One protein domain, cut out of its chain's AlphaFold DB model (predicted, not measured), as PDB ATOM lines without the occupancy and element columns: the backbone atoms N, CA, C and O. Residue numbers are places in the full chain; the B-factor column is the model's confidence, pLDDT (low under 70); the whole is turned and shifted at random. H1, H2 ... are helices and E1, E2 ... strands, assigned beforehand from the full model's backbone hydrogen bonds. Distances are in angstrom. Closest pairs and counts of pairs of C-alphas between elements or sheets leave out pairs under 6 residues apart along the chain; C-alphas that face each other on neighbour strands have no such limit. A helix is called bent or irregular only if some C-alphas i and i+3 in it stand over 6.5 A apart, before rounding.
ATOM      1  N   PHE A  27      41.094  43.321 -46.883       91.38
ATOM      2  CA  PHE A  27      39.710  43.709 -47.090       91.38
ATOM      3  C   PHE A  27      39.542  45.225 -46.964       91.38
ATOM      4  O   PHE A  27      39.916  45.815 -45.953       91.38
ATOM      5  N   VAL A  28      38.928  45.853 -47.966       91.75
ATOM      6  CA  VAL A  28      38.564  47.275 -47.927       91.75
ATOM      7  C   VAL A  28      37.036  47.380 -47.915       91.75
ATOM      8  O   VAL A  28      36.400  47.013 -48.908       91.75
ATOM      9  N   PRO A  29      36.419  47.855 -46.817       90.44
ATOM     10  CA  PRO A  29      34.972  48.012 -46.737       90.44
ATOM     11  C   PRO A  29      34.418  48.871 -47.881       90.44
ATOM     12  O   PRO A  29      34.968  49.919 -48.208       90.44
ATOM     13  N   GLY A  30      33.309  48.435 -48.483       86.62
ATOM     14  CA  GLY A  30      32.613  49.190 -49.533       86.62
ATOM     15  C   GLY A  30      33.220  49.089 -50.937       86.62
ATOM     16  O   GLY A  30      32.640  49.639 -51.870       86.62
ATOM     17  N   LYS A  31      34.334  48.366 -51.123       82.69
ATOM     18  CA  LYS A  31      34.914  48.108 -52.447       82.69
ATOM     19  C   LYS A  31      34.746  46.635 -52.838       82.69
ATOM     20  O   LYS A  31      35.259  45.767 -52.131       82.69
ATOM     21  N   PRO A  32      34.071  46.324 -53.960       71.00
ATOM     22  CA  PRO A  32      34.113  44.987 -54.533       71.00
ATOM     23  C   PRO A  32      35.513  44.790 -55.116       71.00
ATOM     24  O   PRO A  32      35.857  45.357 -56.149       71.00
ATOM     25  N   SER A  33      36.359  44.063 -54.399       59.72
ATOM     26  CA  SER A  33      37.757  43.857 -54.768       59.72
ATOM     27  C   SER A  33      38.048  42.368 -54.867       59.72
ATOM     28  O   SER A  33      37.621  41.605 -54.003       59.72
ATOM     29  N   ASP A  34      38.839  41.954 -55.857       62.22
ATOM     30  CA  ASP A  34      39.434  40.612 -55.915       62.22
ATOM     31  C   ASP A  34      40.308  40.309 -54.680       62.22
ATOM     32  O   ASP A  34      40.480  39.146 -54.316       62.22
ATOM     33  N   SER A  35      40.774  41.348 -53.967       60.84
ATOM     34  CA  SER A  35      41.443  41.235 -52.657       60.84
ATOM     35  C   SER A  35      40.521  40.737 -51.532       60.84
ATOM     36  O   SER A  35      40.963  40.546 -50.402       60.84
ATOM     37  N   SER A  36      39.232  40.518 -51.821       67.56
ATOM     38  CA  SER A  36      38.276  39.896 -50.903       67.56
ATOM     39  C   SER A  36      38.435  38.380 -50.783       67.56
ATOM     40  O   SER A  36      37.869  37.807 -49.860       67.56
ATOM     41  N   LYS A  37      39.199  37.706 -51.648       85.62
ATOM     42  CA  LYS A  37      39.382  36.251 -51.536       85.62
ATOM     43  C   LYS A  37      40.456  35.901 -50.517       85.62
ATOM     44  O   LYS A  37      41.529  36.504 -50.508       85.62
ATOM     45  N   TYR A  38      40.175  34.909 -49.679       90.31
ATOM     46  CA  TYR A  38      41.166  34.383 -48.754       90.31
ATOM     47  C   TYR A  38      42.294  33.651 -49.498       90.31
ATOM     48  O   TYR A  38      42.082  32.853 -50.412       90.31
ATOM     49  N   ALA A  39      43.527  33.941 -49.099       90.56
ATOM     50  CA  ALA A  39      44.721  33.240 -49.534       90.56
ATOM     51  C   ALA A  39      45.268  32.385 -48.387       90.56
ATOM     52  O   ALA A  39      45.324  32.834 -47.245       90.56
ATOM     53  N   LEU A  40      45.718  31.167 -48.700       92.12
ATOM     54  CA  LEU A  40      46.376  30.303 -47.724       92.12
ATOM     55  C   LEU A  40      47.638  30.979 -47.172       92.12
ATOM     56  O   LEU A  40      48.568  31.279 -47.922       92.12
ATOM     57  N   LYS A  41      47.649  31.188 -45.858       91.44
ATOM     58  CA  LYS A  41      48.744  31.794 -45.102       91.44
ATOM     59  C   LYS A  41      49.724  30.736 -44.596       91.44
ATOM     60  O   LYS A  41      50.934  30.961 -44.562       91.44
ATOM     61  N   GLY A  42      49.198  29.602 -44.152       92.56
ATOM     62  CA  GLY A  42      49.973  28.539 -43.533       92.56
ATOM     63  C   GLY A  42      49.080  27.494 -42.896       92.56
ATOM     64  O   GLY A  42      47.861  27.648 -42.850       92.56
ATOM     65  N   THR A  43      49.707  26.459 -42.368       94.56
ATOM     66  CA  THR A  43      49.017  25.342 -41.732       94.56
ATOM     67  C   THR A  43      49.467  25.236 -40.283       94.56
ATOM     68  O   THR A  43      50.661  25.324 -39.985       94.56
ATOM     69  N   VAL A  44      48.504  25.096 -39.381       93.62
ATOM     70  CA  VAL A  44      48.710  24.883 -37.950       93.62
ATOM     71  C   VAL A  44      48.463  23.412 -37.667       93.62
ATOM     72  O   VAL A  44      47.378  22.907 -37.940       93.62
ATOM     73  N   ASP A  45      49.459  22.738 -37.115       93.06
ATOM     74  CA  ASP A  45      49.299  21.396 -36.566       93.06
ATOM     75  C   ASP A  45      49.163  21.521 -35.050       93.06
ATOM     76  O   ASP A  45      50.062  22.054 -34.394       93.06
ATOM     77  N   ILE A  46      48.007  21.123 -34.522       90.00
ATOM     78  CA  ILE A  46      47.673  21.198 -33.104       90.00
ATOM     79  C   ILE A  46      47.767  19.796 -32.515       90.00
ATOM     80  O   ILE A  46      46.920  18.944 -32.780       90.00
ATOM     81  N   ASP A  47      48.755  19.599 -31.652       84.38
ATOM     82  CA  ASP A  47      48.791  18.499 -30.696       84.38
ATOM     83  C   ASP A  47      48.129  18.955 -29.379       84.38
ATOM     84  O   ASP A  47      47.965  20.146 -29.111       84.38
ATOM     85  N   THR A  48      47.765  17.996 -28.533       72.62
ATOM     86  CA  THR A  48      47.100  18.118 -27.224       72.62
ATOM     87  C   THR A  48      47.509  19.326 -26.371       72.62
ATOM     88  O   THR A  48      46.688  19.842 -25.616       72.62
ATOM     89  N   THR A  49      48.757  19.794 -26.469       71.94
ATOM     90  CA  THR A  49      49.260  20.966 -25.727       71.94
ATOM     91  C   THR A  49      50.151  21.908 -26.533       71.94
ATOM     92  O   THR A  49      50.507  22.979 -26.040       71.94
ATOM     93  N   THR A  50      50.523  21.546 -27.761       81.62
ATOM     94  CA  THR A  50      51.471  22.318 -28.570       81.62
ATOM     95  C   THR A  50      50.885  22.594 -29.943       81.62
ATOM     96  O   THR A  50      50.094  21.811 -30.457       81.62
ATOM     97  N   ALA A  51      51.259  23.724 -30.538       87.62
ATOM     98  CA  ALA A  51      51.039  23.943 -31.958       87.62
ATOM     99  C   ALA A  51      52.364  24.149 -32.663       87.62
ATOM    100  O   ALA A  51      53.247  24.845 -32.157       87.62
ATOM    101  N   SER A  52      52.452  23.606 -33.868       90.56
ATOM    102  CA  SER A  52      53.451  24.007 -34.843       90.56
ATOM    103  C   SER A  52      52.775  24.776 -35.974       90.56
ATOM    104  O   SER A  52      51.607  24.548 -36.295       90.56
ATOM    105  N   PHE A  53      53.492  25.732 -36.556       91.44
ATOM    106  CA  PHE A  53      52.999  26.524 -37.675       91.44
ATOM    107  C   PHE A  53      53.965  26.425 -38.840       91.44
ATOM    108  O   PHE A  53      55.143  26.749 -38.708       91.44
ATOM    109  N   THR A  54      53.437  26.001 -39.981       92.56
ATOM    110  CA  THR A  54      54.180  25.915 -41.233       92.56
ATOM    111  C   THR A  54      53.680  27.018 -42.168       92.56
ATOM    112  O   THR A  54      52.573  26.900 -42.706       92.56
ATOM    113  N   PRO A  55      54.435  28.119 -42.351       89.44
ATOM    114  CA  PRO A  55      54.031  29.199 -43.245       89.44
ATOM    115  C   PRO A  55      54.098  28.761 -44.712       89.44
ATOM    116  O   PRO A  55      54.983  28.000 -45.102       89.44
ATOM    117  N   VAL A  56      53.201  29.293 -45.547       89.12
ATOM    118  CA  VAL A  56      53.282  29.136 -47.007       89.12
ATOM    119  C   VAL A  56      54.024  30.345 -47.594       89.12
ATOM    120  O   VAL A  56      53.469  31.446 -47.622       89.12
ATOM    121  N   PRO A  57      55.268  30.181 -48.085       71.88
ATOM    122  CA  PRO A  57      56.095  31.304 -48.536       71.88
ATOM    123  C   PRO A  57      55.580  31.953 -49.831       71.88
ATOM    124  O   PRO A  57      55.756  33.148 -50.048       71.88
ATOM    125  N   THR A  58      54.892  31.194 -50.685       63.44
ATOM    126  CA  THR A  58      54.553  31.576 -52.067       63.44
ATOM    127  C   THR A  58      53.457  32.635 -52.217       63.44
ATOM    128  O   THR A  58      53.214  33.083 -53.336       63.44
ATOM    129  N   LYS A  59      52.793  33.067 -51.136       66.75
ATOM    130  CA  LYS A  59      51.688  34.048 -51.209       66.75
ATOM    131  C   LYS A  59      51.958  35.387 -50.531       66.75
ATOM    132  O   LYS A  59      51.133  36.295 -50.638       66.75
ATOM    133  N   TYR A  60      53.129  35.559 -49.918       69.69
ATOM    134  CA  TYR A  60      53.467  36.814 -49.248       69.69
ATOM    135  C   TYR A  60      53.574  37.986 -50.237       69.69
ATOM    136  O   TYR A  60      53.004  39.047 -50.008       69.69
ATOM    137  N   ASP A  61      54.181  37.770 -51.407       71.38
ATOM    138  CA  ASP A  61      54.292  38.805 -52.445       71.38
ATOM    139  C   ASP A  61      52.935  39.257 -52.998       71.38
ATOM    140  O   ASP A  61      52.768  40.412 -53.394       71.38
ATOM    141  N   GLN A  62      51.952  38.353 -53.053       74.94
ATOM    142  CA  GLN A  62      50.598  38.707 -53.476       74.94
ATOM    143  C   GLN A  62      49.916  39.577 -52.424       74.94
ATOM    144  O   GLN A  62      49.363  40.616 -52.780       74.94
ATOM    145  N   LEU A  63      50.047  39.214 -51.145       77.75
ATOM    146  CA  LEU A  63      49.575  40.039 -50.039       77.75
ATOM    147  C   LEU A  63      50.195  41.439 -50.081       77.75
ATOM    148  O   LEU A  63      49.481  42.423 -49.923       77.75
ATOM    149  N   LEU A  64      51.504  41.539 -50.328       76.75
ATOM    150  CA  LEU A  64      52.201  42.822 -50.437       76.75
ATOM    151  C   LEU A  64      51.655  43.678 -51.580       76.75
ATOM    152  O   LEU A  64      51.444  44.877 -51.402       76.75
ATOM    153  N   ARG A  65      51.375  43.073 -52.741       79.56
ATOM    154  CA  ARG A  65      50.743  43.776 -53.867       79.56
ATOM    155  C   ARG A  65      49.335  44.253 -53.528       79.56
ATOM    156  O   ARG A  65      48.982  45.376 -53.878       79.56
ATOM    157  N   ASP A  66      48.540  43.421 -52.866       79.94
ATOM    158  CA  ASP A  66      47.171  43.777 -52.488       79.94
ATOM    159  C   ASP A  66      47.156  44.854 -51.399       79.94
ATOM    160  O   ASP A  66      46.393  45.815 -51.489       79.94
ATOM    161  N   PHE A  67      48.084  44.774 -50.444       82.62
ATOM    162  CA  PHE A  67      48.324  45.822 -49.463       82.62
ATOM    163  C   PHE A  67      48.714  47.140 -50.138       82.62
ATOM    164  O   PHE A  67      48.102  48.164 -49.848       82.62
ATOM    165  N   GLN A  68      49.663  47.115 -51.078       82.81
ATOM    166  CA  GLN A  68      50.126  48.308 -51.786       82.81
ATOM    167  C   GLN A  68      48.990  49.019 -52.536       82.81
ATOM    168  O   GLN A  68      48.985  50.242 -52.608       82.81
ATOM    169  N   LYS A  69      48.006  48.275 -53.056       82.88
ATOM    170  CA  LYS A  69      46.798  48.847 -53.680       82.88
ATOM    171  C   LYS A  69      45.833  49.475 -52.671       82.88
ATOM    172  O   LYS A  69      45.012  50.298 -53.053       82.88
ATOM    173  N   SER A  70      45.897  49.052 -51.412       81.38
ATOM    174  CA  SER A  70      45.019  49.502 -50.325       81.38
ATOM    175  C   SER A  70      45.678  50.487 -49.358       81.38
ATOM    176  O   SER A  70      45.047  50.897 -48.392       81.38
ATOM    177  N   ILE A  71      46.950  50.833 -49.574       78.81
ATOM    178  CA  ILE A  71      47.762  51.591 -48.612       78.81
ATOM    179  C   ILE A  71      47.197  52.993 -48.351       78.81
ATOM    180  O   ILE A  71      47.305  53.505 -47.238       78.81
ATOM    181  N   ASP A  72      46.536  53.559 -49.361       79.56
ATOM    182  CA  ASP A  72      45.887  54.869 -49.315       79.56
ATOM    183  C   ASP A  72      44.457  54.801 -48.744       79.56
ATOM    184  O   ASP A  72      43.807  55.828 -48.549       79.56
ATOM    185  N   GLU A  73      43.945  53.601 -48.455       86.38
ATOM    186  CA  GLU A  73      42.594  53.402 -47.940       86.38
ATOM    187  C   GLU A  73      42.600  53.427 -46.402       86.38
ATOM    188  O   GLU A  73      43.079  52.483 -45.763       86.38
ATOM    189  N   PRO A  74      41.998  54.443 -45.757       83.19
ATOM    190  CA  PRO A  74      42.066  54.612 -44.300       83.19
ATOM    191  C   PRO A  74      41.366  53.487 -43.522       83.19
ATOM    192  O   PRO A  74      41.609  53.296 -42.329       83.19
ATOM    193  N   HIS A  75      40.486  52.741 -44.193       88.75
ATOM    194  CA  HIS A  75      39.701  51.652 -43.620       88.75
ATOM    195  C   HIS A  75      40.134  50.270 -44.117       88.75
ATOM    196  O   HIS A  75      39.404  49.305 -43.904       88.75
ATOM    197  N   ALA A  76      41.293  50.146 -44.772       91.25
ATOM    198  CA  ALA A  76      41.819  48.841 -45.145       91.25
ATOM    199  C   ALA A  76      42.086  47.984 -43.900       91.25
ATOM    200  O   ALA A  76      42.748  48.406 -42.946       91.25
ATOM    201  N   LEU A  77      41.581  46.756 -43.926       92.81
ATOM    202  CA  LEU A  77      41.724  45.766 -42.874       92.81
ATOM    203  C   LEU A  77      42.504  44.571 -43.406       92.81
ATOM    204  O   LEU A  77      42.177  44.016 -44.448       92.81
ATOM    205  N   TYR A  78      43.500  44.129 -42.661       92.19
ATOM    206  CA  TYR A  78      44.072  42.809 -42.848       92.19
ATOM    207  C   TYR A  78      43.285  41.814 -42.008       92.19
ATOM    208  O   TYR A  78      43.100  42.016 -40.807       92.19
ATOM    209  N   GLN A  79      42.781  40.770 -42.654       94.31
ATOM    210  CA  GLN A  79      41.963  39.742 -42.031       94.31
ATOM    211  C   GLN A  79      42.708  38.418 -42.029       94.31
ATOM    212  O   GLN A  79      43.305  38.044 -43.036       94.31
ATOM    213  N   VAL A  80      42.613  37.700 -40.914       95.25
ATOM    214  CA  VAL A  80      43.083  36.321 -40.768       95.25
ATOM    215  C   VAL A  80      41.883  35.459 -40.410       95.25
ATOM    216  O   VAL A  80      41.086  35.855 -39.558       95.25
ATOM    217  N   ALA A  81      41.745  34.317 -41.072       96.69
ATOM    218  CA  ALA A  81      40.657  33.369 -40.870       96.69
ATOM    219  C   ALA A  81      41.189  31.956 -40.622       96.69
ATOM    220  O   ALA A  81      42.257  31.586 -41.115       96.69
ATOM    221  N   LEU A  82      40.429  31.184 -39.852       96.81
ATOM    222  CA  LEU A  82      40.686  29.779 -39.558       96.81
ATOM    223  C   LEU A  82      39.717  28.915 -40.367       96.81
ATOM    224  O   LEU A  82      38.508  29.019 -40.177       96.81
ATOM    225  N   GLU A  83      40.244  28.058 -41.238       96.81
ATOM    226  CA  GLU A  83      39.433  27.100 -41.989       96.81
ATOM    227  C   GLU A  83      38.920  25.998 -41.061       96.81
ATOM    228  O   GLU A  83      39.697  25.349 -40.354       96.81
ATOM    229  N   LEU A  84      37.604  25.789 -41.081       93.81
ATOM    230  CA  LEU A  84      36.940  24.689 -40.388       93.81
ATOM    231  C   LEU A  84      36.363  23.725 -41.444       93.81
ATOM    232  O   LEU A  84      35.665  24.207 -42.337       93.81
ATOM    233  N   PRO A  85      36.612  22.400 -41.359       88.19
ATOM    234  CA  PRO A  85      36.330  21.446 -42.443       88.19
ATOM    235  C   PRO A  85      34.886  21.423 -42.967       88.19
ATOM    236  O   PRO A  85      34.672  21.173 -44.149       88.19
ATOM    237  N   ASP A  86      33.911  21.703 -42.100       90.75
ATOM    238  CA  ASP A  86      32.476  21.598 -42.406       90.75
ATOM    239  C   ASP A  86      31.796  22.959 -42.642       90.75
ATOM    240  O   ASP A  86      30.568  23.047 -42.684       90.75
ATOM    241  N   TYR A  87      32.576  24.040 -42.753       92.56
ATOM    242  CA  TYR A  87      32.054  25.402 -42.846       92.56
ATOM    243  C   TYR A  87      32.522  26.108 -44.116       92.56
ATOM    244  O   TYR A  87      33.700  26.071 -44.472       92.56
ATOM    245  N   ASP A  88      31.600  26.838 -44.745       93.69
ATOM    246  CA  ASP A  88      31.919  27.752 -45.841       93.69
ATOM    247  C   ASP A  88      32.858  28.882 -45.387       93.69
ATOM    248  O   ASP A  88      32.821  29.320 -44.235       93.69
ATOM    249  N   GLU A  89      33.613  29.439 -46.338       92.25
ATOM    250  CA  GLU A  89      34.571  30.544 -46.140       92.25
ATOM    251  C   GLU A  89      33.979  31.745 -45.376       92.25
ATOM    252  O   GLU A  89      34.655  32.389 -44.575       92.25
ATOM    253  N   ASN A  90      32.688  32.029 -45.570       90.25
ATOM    254  CA  ASN A  90      31.991  33.140 -44.912       90.25
ATOM    255  C   ASN A  90      31.644  32.877 -43.437       90.25
ATOM    256  O   ASN A  90      31.288  33.812 -42.720       90.25
ATOM    257  N   MET A  91      31.705  31.619 -43.000       93.31
ATOM    258  CA  MET A  91      31.439  31.194 -41.625       93.31
ATOM    259  C   MET A  91      32.723  30.906 -40.846       93.31
ATOM    260  O   MET A  91      32.663  30.621 -39.649       93.31
ATOM    261  N   TRP A  92      33.884  30.986 -41.500       96.12
ATOM    262  CA  TRP A  92      35.162  30.812 -40.832       96.12
ATOM    263  C   TRP A  92      35.351  31.869 -39.739       96.12
ATOM    264  O   TRP A  92      35.155  33.065 -39.991       96.12
ATOM    265  N   PRO A  93      35.769  31.466 -38.525       96.56
ATOM    266  CA  PRO A  93      36.188  32.410 -37.506       96.56
ATOM    267  C   PRO A  93      37.284  33.312 -38.071       96.56
ATOM    268  O   PRO A  93      38.283  32.822 -38.601       96.56
ATOM    269  N   MET A  94      37.098  34.627 -37.962       96.00
ATOM    270  CA  MET A  94      38.036  35.605 -38.503       96.00
ATOM    271  C   MET A  94      38.251  36.776 -37.550       96.00
ATOM    272  O   MET A  94      37.396  37.122 -36.736       96.00
ATOM    273  N   THR A  95      39.416  37.397 -37.668       96.75
ATOM    274  CA  THR A  95      39.807  38.607 -36.937       96.75
ATOM    275  C   THR A  95      40.434  39.576 -37.919       96.75
ATOM    276  O   THR A  95      41.030  39.177 -38.922       96.75
ATOM    277  N   SER A  96      40.264  40.863 -37.637       94.88
ATOM    278  CA  SER A  96      40.776  41.957 -38.445       94.88
ATOM    279  C   SER A  96      41.681  42.879 -37.635       94.88
ATOM    280  O   SER A  96      41.468  43.115 -36.446       94.88
ATOM    281  N   ILE A  97      42.670  43.450 -38.314       93.50
ATOM    282  CA  ILE A  97      43.492  44.564 -37.841       93.50
ATOM    283  C   ILE A  97      43.604  45.600 -38.958       93.50
ATOM    284  O   ILE A  97      43.418  45.269 -40.129       93.50
ATOM    285  N   LYS A  98      43.901  46.863 -38.637       92.69
ATOM    286  CA  LYS A  98      44.150  47.869 -39.678       92.69
ATOM    287  C   LYS A  98      45.359  47.453 -40.512       92.69
ATOM    288  O   LYS A  98      46.421  47.157 -39.966       92.69
ATOM    289  N   ALA A  99      45.201  47.458 -41.832       90.25
ATOM    290  CA  ALA A  99      46.226  46.975 -42.747       90.25
ATOM    291  C   ALA A  99      47.525  47.799 -42.654       90.25
ATOM    292  O   ALA A  99      48.616  47.260 -42.808       90.25
ATOM    293  N   CYS A 100      47.413  49.091 -42.327       89.00
ATOM    294  CA  CYS A 100      48.523  50.037 -42.172       89.00
ATOM    295  C   CYS A 100      49.616  49.606 -41.170       89.00
ATOM    296  O   CYS A 100      50.718  50.151 -41.200       89.00
ATOM    297  N   HIS A 101      49.330  48.640 -40.291       88.62
ATOM    298  CA  HIS A 101      50.279  48.122 -39.301       88.62
ATOM    299  C   HIS A 101      51.204  47.032 -39.849       88.62
ATOM    300  O   HIS A 101      52.293  46.830 -39.312       88.62
ATOM    301  N   LEU A 102      50.828  46.363 -40.947       86.62
ATOM    302  CA  LEU A 102      51.606  45.255 -41.515       86.62
ATOM    303  C   LEU A 102      53.047  45.647 -41.882       86.62
ATOM    304  O   LEU A 102      53.959  44.915 -41.514       86.62
ATOM    305  N   PRO A 103      53.314  46.785 -42.551       83.38
ATOM    306  CA  PRO A 103      54.677  47.125 -42.964       83.38
ATOM    307  C   PRO A 103      55.657  47.318 -41.804       83.38
ATOM    308  O   PRO A 103      56.863  47.127 -41.972       83.38
ATOM    309  N   LYS A 104      55.154  47.747 -40.637       83.12
ATOM    310  CA  LYS A 104      55.986  48.069 -39.473       83.12
ATOM    311  C   LYS A 104      56.132  46.909 -38.498       83.12
ATOM    312  O   LYS A 104      57.150  46.864 -37.813       83.12
ATOM    313  N   ALA A 105      55.187  45.973 -38.478       86.88
ATOM    314  CA  ALA A 105      55.200  44.862 -37.538       86.88
ATOM    315  C   ALA A 105      56.475  44.012 -37.670       86.88
ATOM    316  O   ALA A 105      56.811  43.539 -38.758       86.88
ATOM    317  N   SER A 106      57.204  43.810 -36.570       88.44
ATOM    318  CA  SER A 106      58.370  42.907 -36.513       88.44
ATOM    319  C   SER A 106      58.000  41.420 -36.513       88.44
ATOM    320  O   SER A 106      58.845  40.566 -36.778       88.44
ATOM    321  N   GLY A 107      56.736  41.105 -36.242       90.06
ATOM    322  CA  GLY A 107      56.203  39.754 -36.235       90.06
ATOM    323  C   GLY A 107      54.727  39.744 -35.871       90.06
ATOM    324  O   GLY A 107      54.094  40.786 -35.683       90.06
ATOM    325  N   GLU A 108      54.179  38.547 -35.737       92.12
ATOM    326  CA  GLU A 108      52.781  38.342 -35.386       92.12
ATOM    327  C   GLU A 108      52.610  37.233 -34.352       92.12
ATOM    328  O   GLU A 108      53.422  36.309 -34.225       92.12
ATOM    329  N   ARG A 109      51.487  37.306 -33.646       94.94
ATOM    330  CA  ARG A 109      51.048  36.282 -32.716       94.94
ATOM    331  C   ARG A 109      49.626  35.865 -33.046       94.94
ATOM    332  O   ARG A 109      48.729  36.699 -33.144       94.94
ATOM    333  N   ILE A 110      49.435  34.562 -33.189       94.94
ATOM    334  CA  ILE A 110      48.149  33.948 -33.496       94.94
ATOM    335  C   ILE A 110      47.782  33.044 -32.328       94.94
ATOM    336  O   ILE A 110      48.517  32.114 -32.003       94.94
ATOM    337  N   TRP A 111      46.649  33.308 -31.692       95.31
ATOM    338  CA  TRP A 111      46.060  32.377 -30.741       95.31
ATOM    339  C   TRP A 111      44.979  31.568 -31.428       95.31
ATOM    340  O   TRP A 111      44.039  32.148 -31.970       95.31
ATOM    341  N   VAL A 112      45.090  30.248 -31.363       94.50
ATOM    342  CA  VAL A 112      44.021  29.338 -31.772       94.50
ATOM    343  C   VAL A 112      43.342  28.830 -30.512       94.50
ATOM    344  O   VAL A 112      43.985  28.238 -29.643       94.50
ATOM    345  N   HIS A 113      42.049  29.106 -30.387       94.19
ATOM    346  CA  HIS A 113      41.256  28.660 -29.250       94.19
ATOM    347  C   HIS A 113      40.635  27.311 -29.575       94.19
ATOM    348  O   HIS A 113      39.918  27.164 -30.571       94.19
ATOM    349  N   VAL A 114      40.917  26.333 -28.724       92.56
ATOM    350  CA  VAL A 114      40.436  24.958 -28.849       92.56
ATOM    351  C   VAL A 114      39.479  24.636 -27.712       92.56
ATOM    352  O   VAL A 114      39.627  25.115 -26.585       92.56
ATOM    353  N   SER A 115      38.453  23.851 -28.024       90.31
ATOM    354  CA  SER A 115      37.521  23.335 -27.026       90.31
ATOM    355  C   SER A 115      38.201  22.280 -26.150       90.31
ATOM    356  O   SER A 115      39.296  21.807 -26.456       90.31
ATOM    357  N   HIS A 116      37.524  21.840 -25.087       85.06
ATOM    358  CA  HIS A 116      38.003  20.719 -24.269       85.06
ATOM    359  C   HIS A 116      38.191  19.418 -25.077       85.06
ATOM    360  O   HIS A 116      38.994  18.574 -24.701       85.06
ATOM    361  N   ALA A 117      37.485  19.274 -26.205       85.62
ATOM    362  CA  ALA A 117      37.623  18.145 -27.124       85.62
ATOM    363  C   ALA A 117      38.783  18.305 -28.132       85.62
ATOM    364  O   ALA A 117      38.918  17.482 -29.029       85.62
ATOM    365  N   GLY A 118      39.589  19.372 -28.033       85.88
ATOM    366  CA  GLY A 118      40.694  19.649 -28.959       85.88
ATOM    367  C   GLY A 118      40.262  20.234 -30.311       85.88
ATOM    368  O   GLY A 118      41.071  20.334 -31.229       85.88
ATOM    369  N   ILE A 119      38.996  20.640 -30.447       89.81
ATOM    370  CA  ILE A 119      38.456  21.186 -31.700       89.81
ATOM    371  C   ILE A 119      38.656  22.703 -31.719       89.81
ATOM    372  O   ILE A 119      38.182  23.406 -30.816       89.81
ATOM    373  N   ALA A 120      39.344  23.216 -32.739       92.44
ATOM    374  CA  ALA A 120      39.537  24.649 -32.918       92.44
ATOM    375  C   ALA A 120      38.216  25.329 -33.311       92.44
ATOM    376  O   ALA A 120      37.469  24.814 -34.137       92.44
ATOM    377  N   HIS A 121      37.911  26.474 -32.699       92.88
ATOM    378  CA  HIS A 121      36.621  27.155 -32.904       92.88
ATOM    379  C   HIS A 121      36.712  28.683 -32.950       92.88
ATOM    380  O   HIS A 121      35.773  29.339 -33.393       92.88
ATOM    381  N   ALA A 122      37.817  29.273 -32.499       95.00
ATOM    382  CA  ALA A 122      38.032  30.710 -32.582       95.00
ATOM    383  C   ALA A 122      39.515  31.022 -32.764       95.00
ATOM    384  O   ALA A 122      40.385  30.209 -32.440       95.00
ATOM    385  N   LEU A 123      39.810  32.228 -33.248       95.38
ATOM    386  CA  LEU A 123      41.178  32.706 -33.373       95.38
ATOM    387  C   LEU A 123      41.301  34.150 -32.874       95.38
ATOM    388  O   LEU A 123      40.349  34.928 -32.912       95.38
ATOM    389  N   SER A 124      42.482  34.511 -32.387       96.00
ATOM    390  CA  SER A 124      42.836  35.894 -32.069       96.00
ATOM    391  C   SER A 124      44.166  36.232 -32.719       96.00
ATOM    392  O   SER A 124      45.088  35.420 -32.700       96.00
ATOM    393  N   TYR A 125      44.265  37.426 -33.288       95.38
ATOM    394  CA  TYR A 125      45.420  37.853 -34.060       95.38
ATOM    395  C   TYR A 125      45.989  39.150 -33.500       95.38
ATOM    396  O   TYR A 125      45.238  40.055 -33.138       95.38
ATOM    397  N   TRP A 126      47.315  39.233 -33.425       94.38
ATOM    398  CA  TRP A 126      48.019  40.413 -32.943       94.38
ATOM    399  C   TRP A 126      49.289  40.655 -33.747       94.38
ATOM    400  O   TRP A 126      50.054  39.727 -34.013       94.38
ATOM    401  N   LEU A 127      49.529  41.917 -34.093       92.56
ATOM    402  CA  LEU A 127      50.765  42.369 -34.719       92.56
ATOM    403  C   LEU A 127      51.674  42.992 -33.667       92.56
ATOM    404  O   LEU A 127      51.249  43.857 -32.897       92.56
ATOM    405  N   MET A 128      52.934  42.565 -33.646       90.62
ATOM    406  CA  MET A 128      53.950  43.201 -32.811       90.62
ATOM    407  C   MET A 128      54.136  44.660 -33.259       90.62
ATOM    408  O   MET A 128      53.917  44.983 -34.424       90.62
ATOM    409  N   ASP A 129      54.512  45.538 -32.329       88.12
ATOM    410  CA  ASP A 129      54.752  46.972 -32.575       88.12
ATOM    411  C   ASP A 129      53.515  47.795 -32.985       88.12
ATOM    412  O   ASP A 129      53.646  48.931 -33.444       88.12
ATOM    413  N   THR A 130      52.307  47.253 -32.792       89.50
ATOM    414  CA  THR A 130      51.059  48.021 -32.941       89.50
ATOM    415  C   THR A 130      50.866  48.927 -31.720       89.50
ATOM    416  O   THR A 130      50.856  48.407 -30.604       89.50
ATOM    417  N   PRO A 131      50.687  50.251 -31.894       90.50
ATOM    418  CA  PRO A 131      50.350  51.157 -30.797       90.50
ATOM    419  C   PRO A 131      49.037  50.770 -30.100       90.50
ATOM    420  O   PRO A 131      48.094  50.337 -30.764       90.50
ATOM    421  N   ASP A 132      48.938  51.003 -28.790       89.00
ATOM    422  CA  ASP A 132      47.733  50.687 -28.001       89.00
ATOM    423  C   ASP A 132      46.491  51.468 -28.461       89.00
ATOM    424  O   ASP A 132      45.363  50.988 -28.351       89.00
ATOM    425  N   ASP A 133      46.688  52.664 -29.021       90.06
ATOM    426  CA  ASP A 133      45.617  53.483 -29.598       90.06
ATOM    427  C   ASP A 133      45.178  53.005 -30.999       90.06
ATOM    428  O   ASP A 133      44.208  53.510 -31.576       90.06
ATOM    429  N   GLY A 134      45.891  52.029 -31.570       87.56
ATOM    430  CA  GLY A 134      45.657  51.489 -32.900       87.56
ATOM    431  C   GLY A 134      45.781  52.529 -34.016       87.56
ATOM    432  O   GLY A 134      45.232  52.307 -35.105       87.56
ATOM    433  N   THR A 135      46.431  53.672 -33.779       90.56
ATOM    434  CA  THR A 135      46.613  54.725 -34.784       90.56
ATOM    435  C   THR A 135      47.598  54.277 -35.855       90.56
ATOM    436  O   THR A 135      48.631  53.678 -35.571       90.56
ATOM    437  N   CYS A 136      47.263  54.527 -37.123       88.50
ATOM    438  CA  CYS A 136      48.166  54.180 -38.212       88.50
ATOM    439  C   CYS A 136      49.420  55.067 -38.161       88.50
ATOM    440  O   CYS A 136      49.310  56.261 -37.870       88.50
ATOM    441  N   PRO A 137      50.601  54.523 -38.489       84.62
ATOM    442  CA  PRO A 137      51.813  55.321 -38.556       84.62
ATOM    443  C   PRO A 137      51.702  56.435 -39.618       84.62
ATOM    444  O   PRO A 137      51.162  56.191 -40.697       84.62
ATOM    445  N   PRO A 138      52.270  57.631 -39.363       79.25
ATOM    446  CA  PRO A 138      52.121  58.801 -40.236       79.25
ATOM    447  C   PRO A 138      52.843  58.663 -41.582       79.25
ATOM    448  O   PRO A 138      52.457  59.298 -42.557       79.25
ATOM    449  N   TRP A 149      58.481  36.085 -42.485       78.50
ATOM    450  CA  TRP A 149      57.626  36.702 -41.478       78.50
ATOM    451  C   TRP A 149      57.632  35.882 -40.180       78.50
ATOM    452  O   TRP A 149      57.296  34.697 -40.191       78.50
ATOM    453  N   ASN A 150      57.993  36.507 -39.056       87.12
ATOM    454  CA  ASN A 150      58.055  35.826 -37.765       87.12
ATOM    455  C   ASN A 150      56.643  35.606 -37.196       87.12
ATOM    456  O   ASN A 150      56.034  36.516 -36.627       87.12
ATOM    457  N   SER A 151      56.128  34.390 -37.365       90.25
ATOM    458  CA  SER A 151      54.812  33.960 -36.893       90.25
ATOM    459  C   SER A 151      54.927  33.077 -35.658       90.25
ATOM    460  O   SER A 151      55.448  31.969 -35.729       90.25
ATOM    461  N   THR A 152      54.362  33.520 -34.534       93.25
ATOM    462  CA  THR A 152      54.202  32.675 -33.342       93.25
ATOM    463  C   THR A 152      52.753  32.217 -33.208       93.25
ATOM    464  O   THR A 152      51.853  33.053 -33.114       93.25
ATOM    465  N   VAL A 153      52.517  30.905 -33.141       93.31
ATOM    466  CA  VAL A 153      51.181  30.334 -32.908       93.31
ATOM    467  C   VAL A 153      51.103  29.735 -31.508       93.31
ATOM    468  O   VAL A 153      52.008  29.031 -31.072       93.31
ATOM    469  N   ILE A 154      50.029  30.048 -30.786       93.62
ATOM    470  CA  ILE A 154      49.796  29.610 -29.410       93.62
ATOM    471  C   ILE A 154      48.408  28.983 -29.329       93.62
ATOM    472  O   ILE A 154      47.416  29.601 -29.713       93.62
ATOM    473  N   VAL A 155      48.321  27.781 -28.768       92.81
ATOM    474  CA  VAL A 155      47.038  27.110 -28.532       92.81
ATOM    475  C   VAL A 155      46.522  27.492 -27.156       92.81
ATOM    476  O   VAL A 155      47.247  27.432 -26.163       92.81
ATOM    477  N   LYS A 156      45.257  27.903 -27.094       91.88
ATOM    478  CA  LYS A 156      44.549  28.179 -25.845       91.88
ATOM    479  C   LYS A 156      43.379  27.219 -25.708       91.88
ATOM    480  O   LYS A 156      42.411  27.314 -26.452       91.88
ATOM    481  N   SER A 157      43.463  26.314 -24.739       89.25
ATOM    482  CA  SER A 157      42.330  25.466 -24.374       89.25
ATOM    483  C   SER A 157      41.341  26.236 -23.509       89.25
ATOM    484  O   SER A 157      41.737  26.999 -22.625       89.25
ATOM    485  N   SER A 158      40.047  25.991 -23.712       84.25
ATOM    486  CA  SER A 158      39.015  26.434 -22.778       84.25
ATOM    487  C   SER A 158      39.228  25.782 -21.409       84.25
ATOM    488  O   SER A 158      39.349  24.560 -21.305       84.25
TER     489      SER A 158
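AT A GLANCE: This is residues 27 to 138 and 149 to 158 of the 227 residues of an uncharacterized protein of Serendipita indica (strain DSM 11827) (UniProt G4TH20). A sheet of three strands, E6, E5 and E7, forms one wall of a small sandwich; the hairpin E1-E2 faces it with its strands crossed at 51 degrees. A second hairpin, E3-E4, packs along the E6 side with E3 near E1, and the seven strands make a loose, flattened ring that hydrogen bonds do not close; H1 lies outside it, by E1. The printed part has 122 residues in the order E1 E2 H1 E3 E4 E5 E6 E7. The class is mixed, helices and strands, with 60 residues, under half, in named elements, and the larger sheet, order E6 E5 E7, is mixed. The whole is compact, with a radius of gyration of the C-alphas of 14.9 A and spans of 43 by 30 by 27 A.

IN THESE COORDINATES: E5 is residues 108 to 114, 19.3 A long, E6 residues 120 to 127, 21.1 A, and E7 residues 151 to 157, 19.6 A, ending with C-alpha 157 at (42.330, 25.466, -24.374). E1, residues 39 to 46, is 20.6 A long and begins with C-alpha 39 at (44.721, 33.240, -49.534); E2 is residues 51 to 55, 12.8 A. E3 is residues 77 to 82, 16.4 A, and E4 residues 94 to 98, 13.8 A. H1, residues 57 to 70, is 21.4 A long and irregular: C-alphas 58 and 61 are 7.2 A apart.

HOW THE PARTS SIT: In the larger sheet E5 is the inner strand, antiparallel to E6 with N 111 and O 124 at 2.8 A, and parallel to E7 with N 154 and O 110 at 2.8 A. E5 and E6 form a hairpin. This sheet is twisted, its C-alphas lying up to 4.1 A off the best plane. It forms a sandwich, two sheets face to face, with the antiparallel hairpin E1 and E2, where N 43 and O 54 are 2.9 A apart; the facing parts are 10.0 A centre to centre. The closest C-alphas of E2 and E7 are Ala 51 and Val 155, 6.1 A. The antiparallel hairpin E3 and E4 has N 78 and O 97 at 2.8 A, and the closest C-alphas of E4 and E6 are Thr 95 and Ser 124, 6.3 A. E1 and E3 are near each other, with 10 pairs of C-alphas within 10 A. The closest C-alphas of H1 and E1 are Lys 59 and Lys 41, 7.1 A. H1 is not on the larger sheet. In H1, 8 of 10 O i to N i+4 pairs are within hydrogen-bond range.

THE WHOLE: The C-alphas farthest apart, Ala 117 and Pro 138, are 45.1 A apart. Residues 139 to 148 are not printed, and C-alphas 138 and 149 across the cut are 22.8 A apart. The link E3 to E4 is long. Mean pLDDT of the printed part is 87.4; residues 33 to 36 and 58 to 60 are under 70.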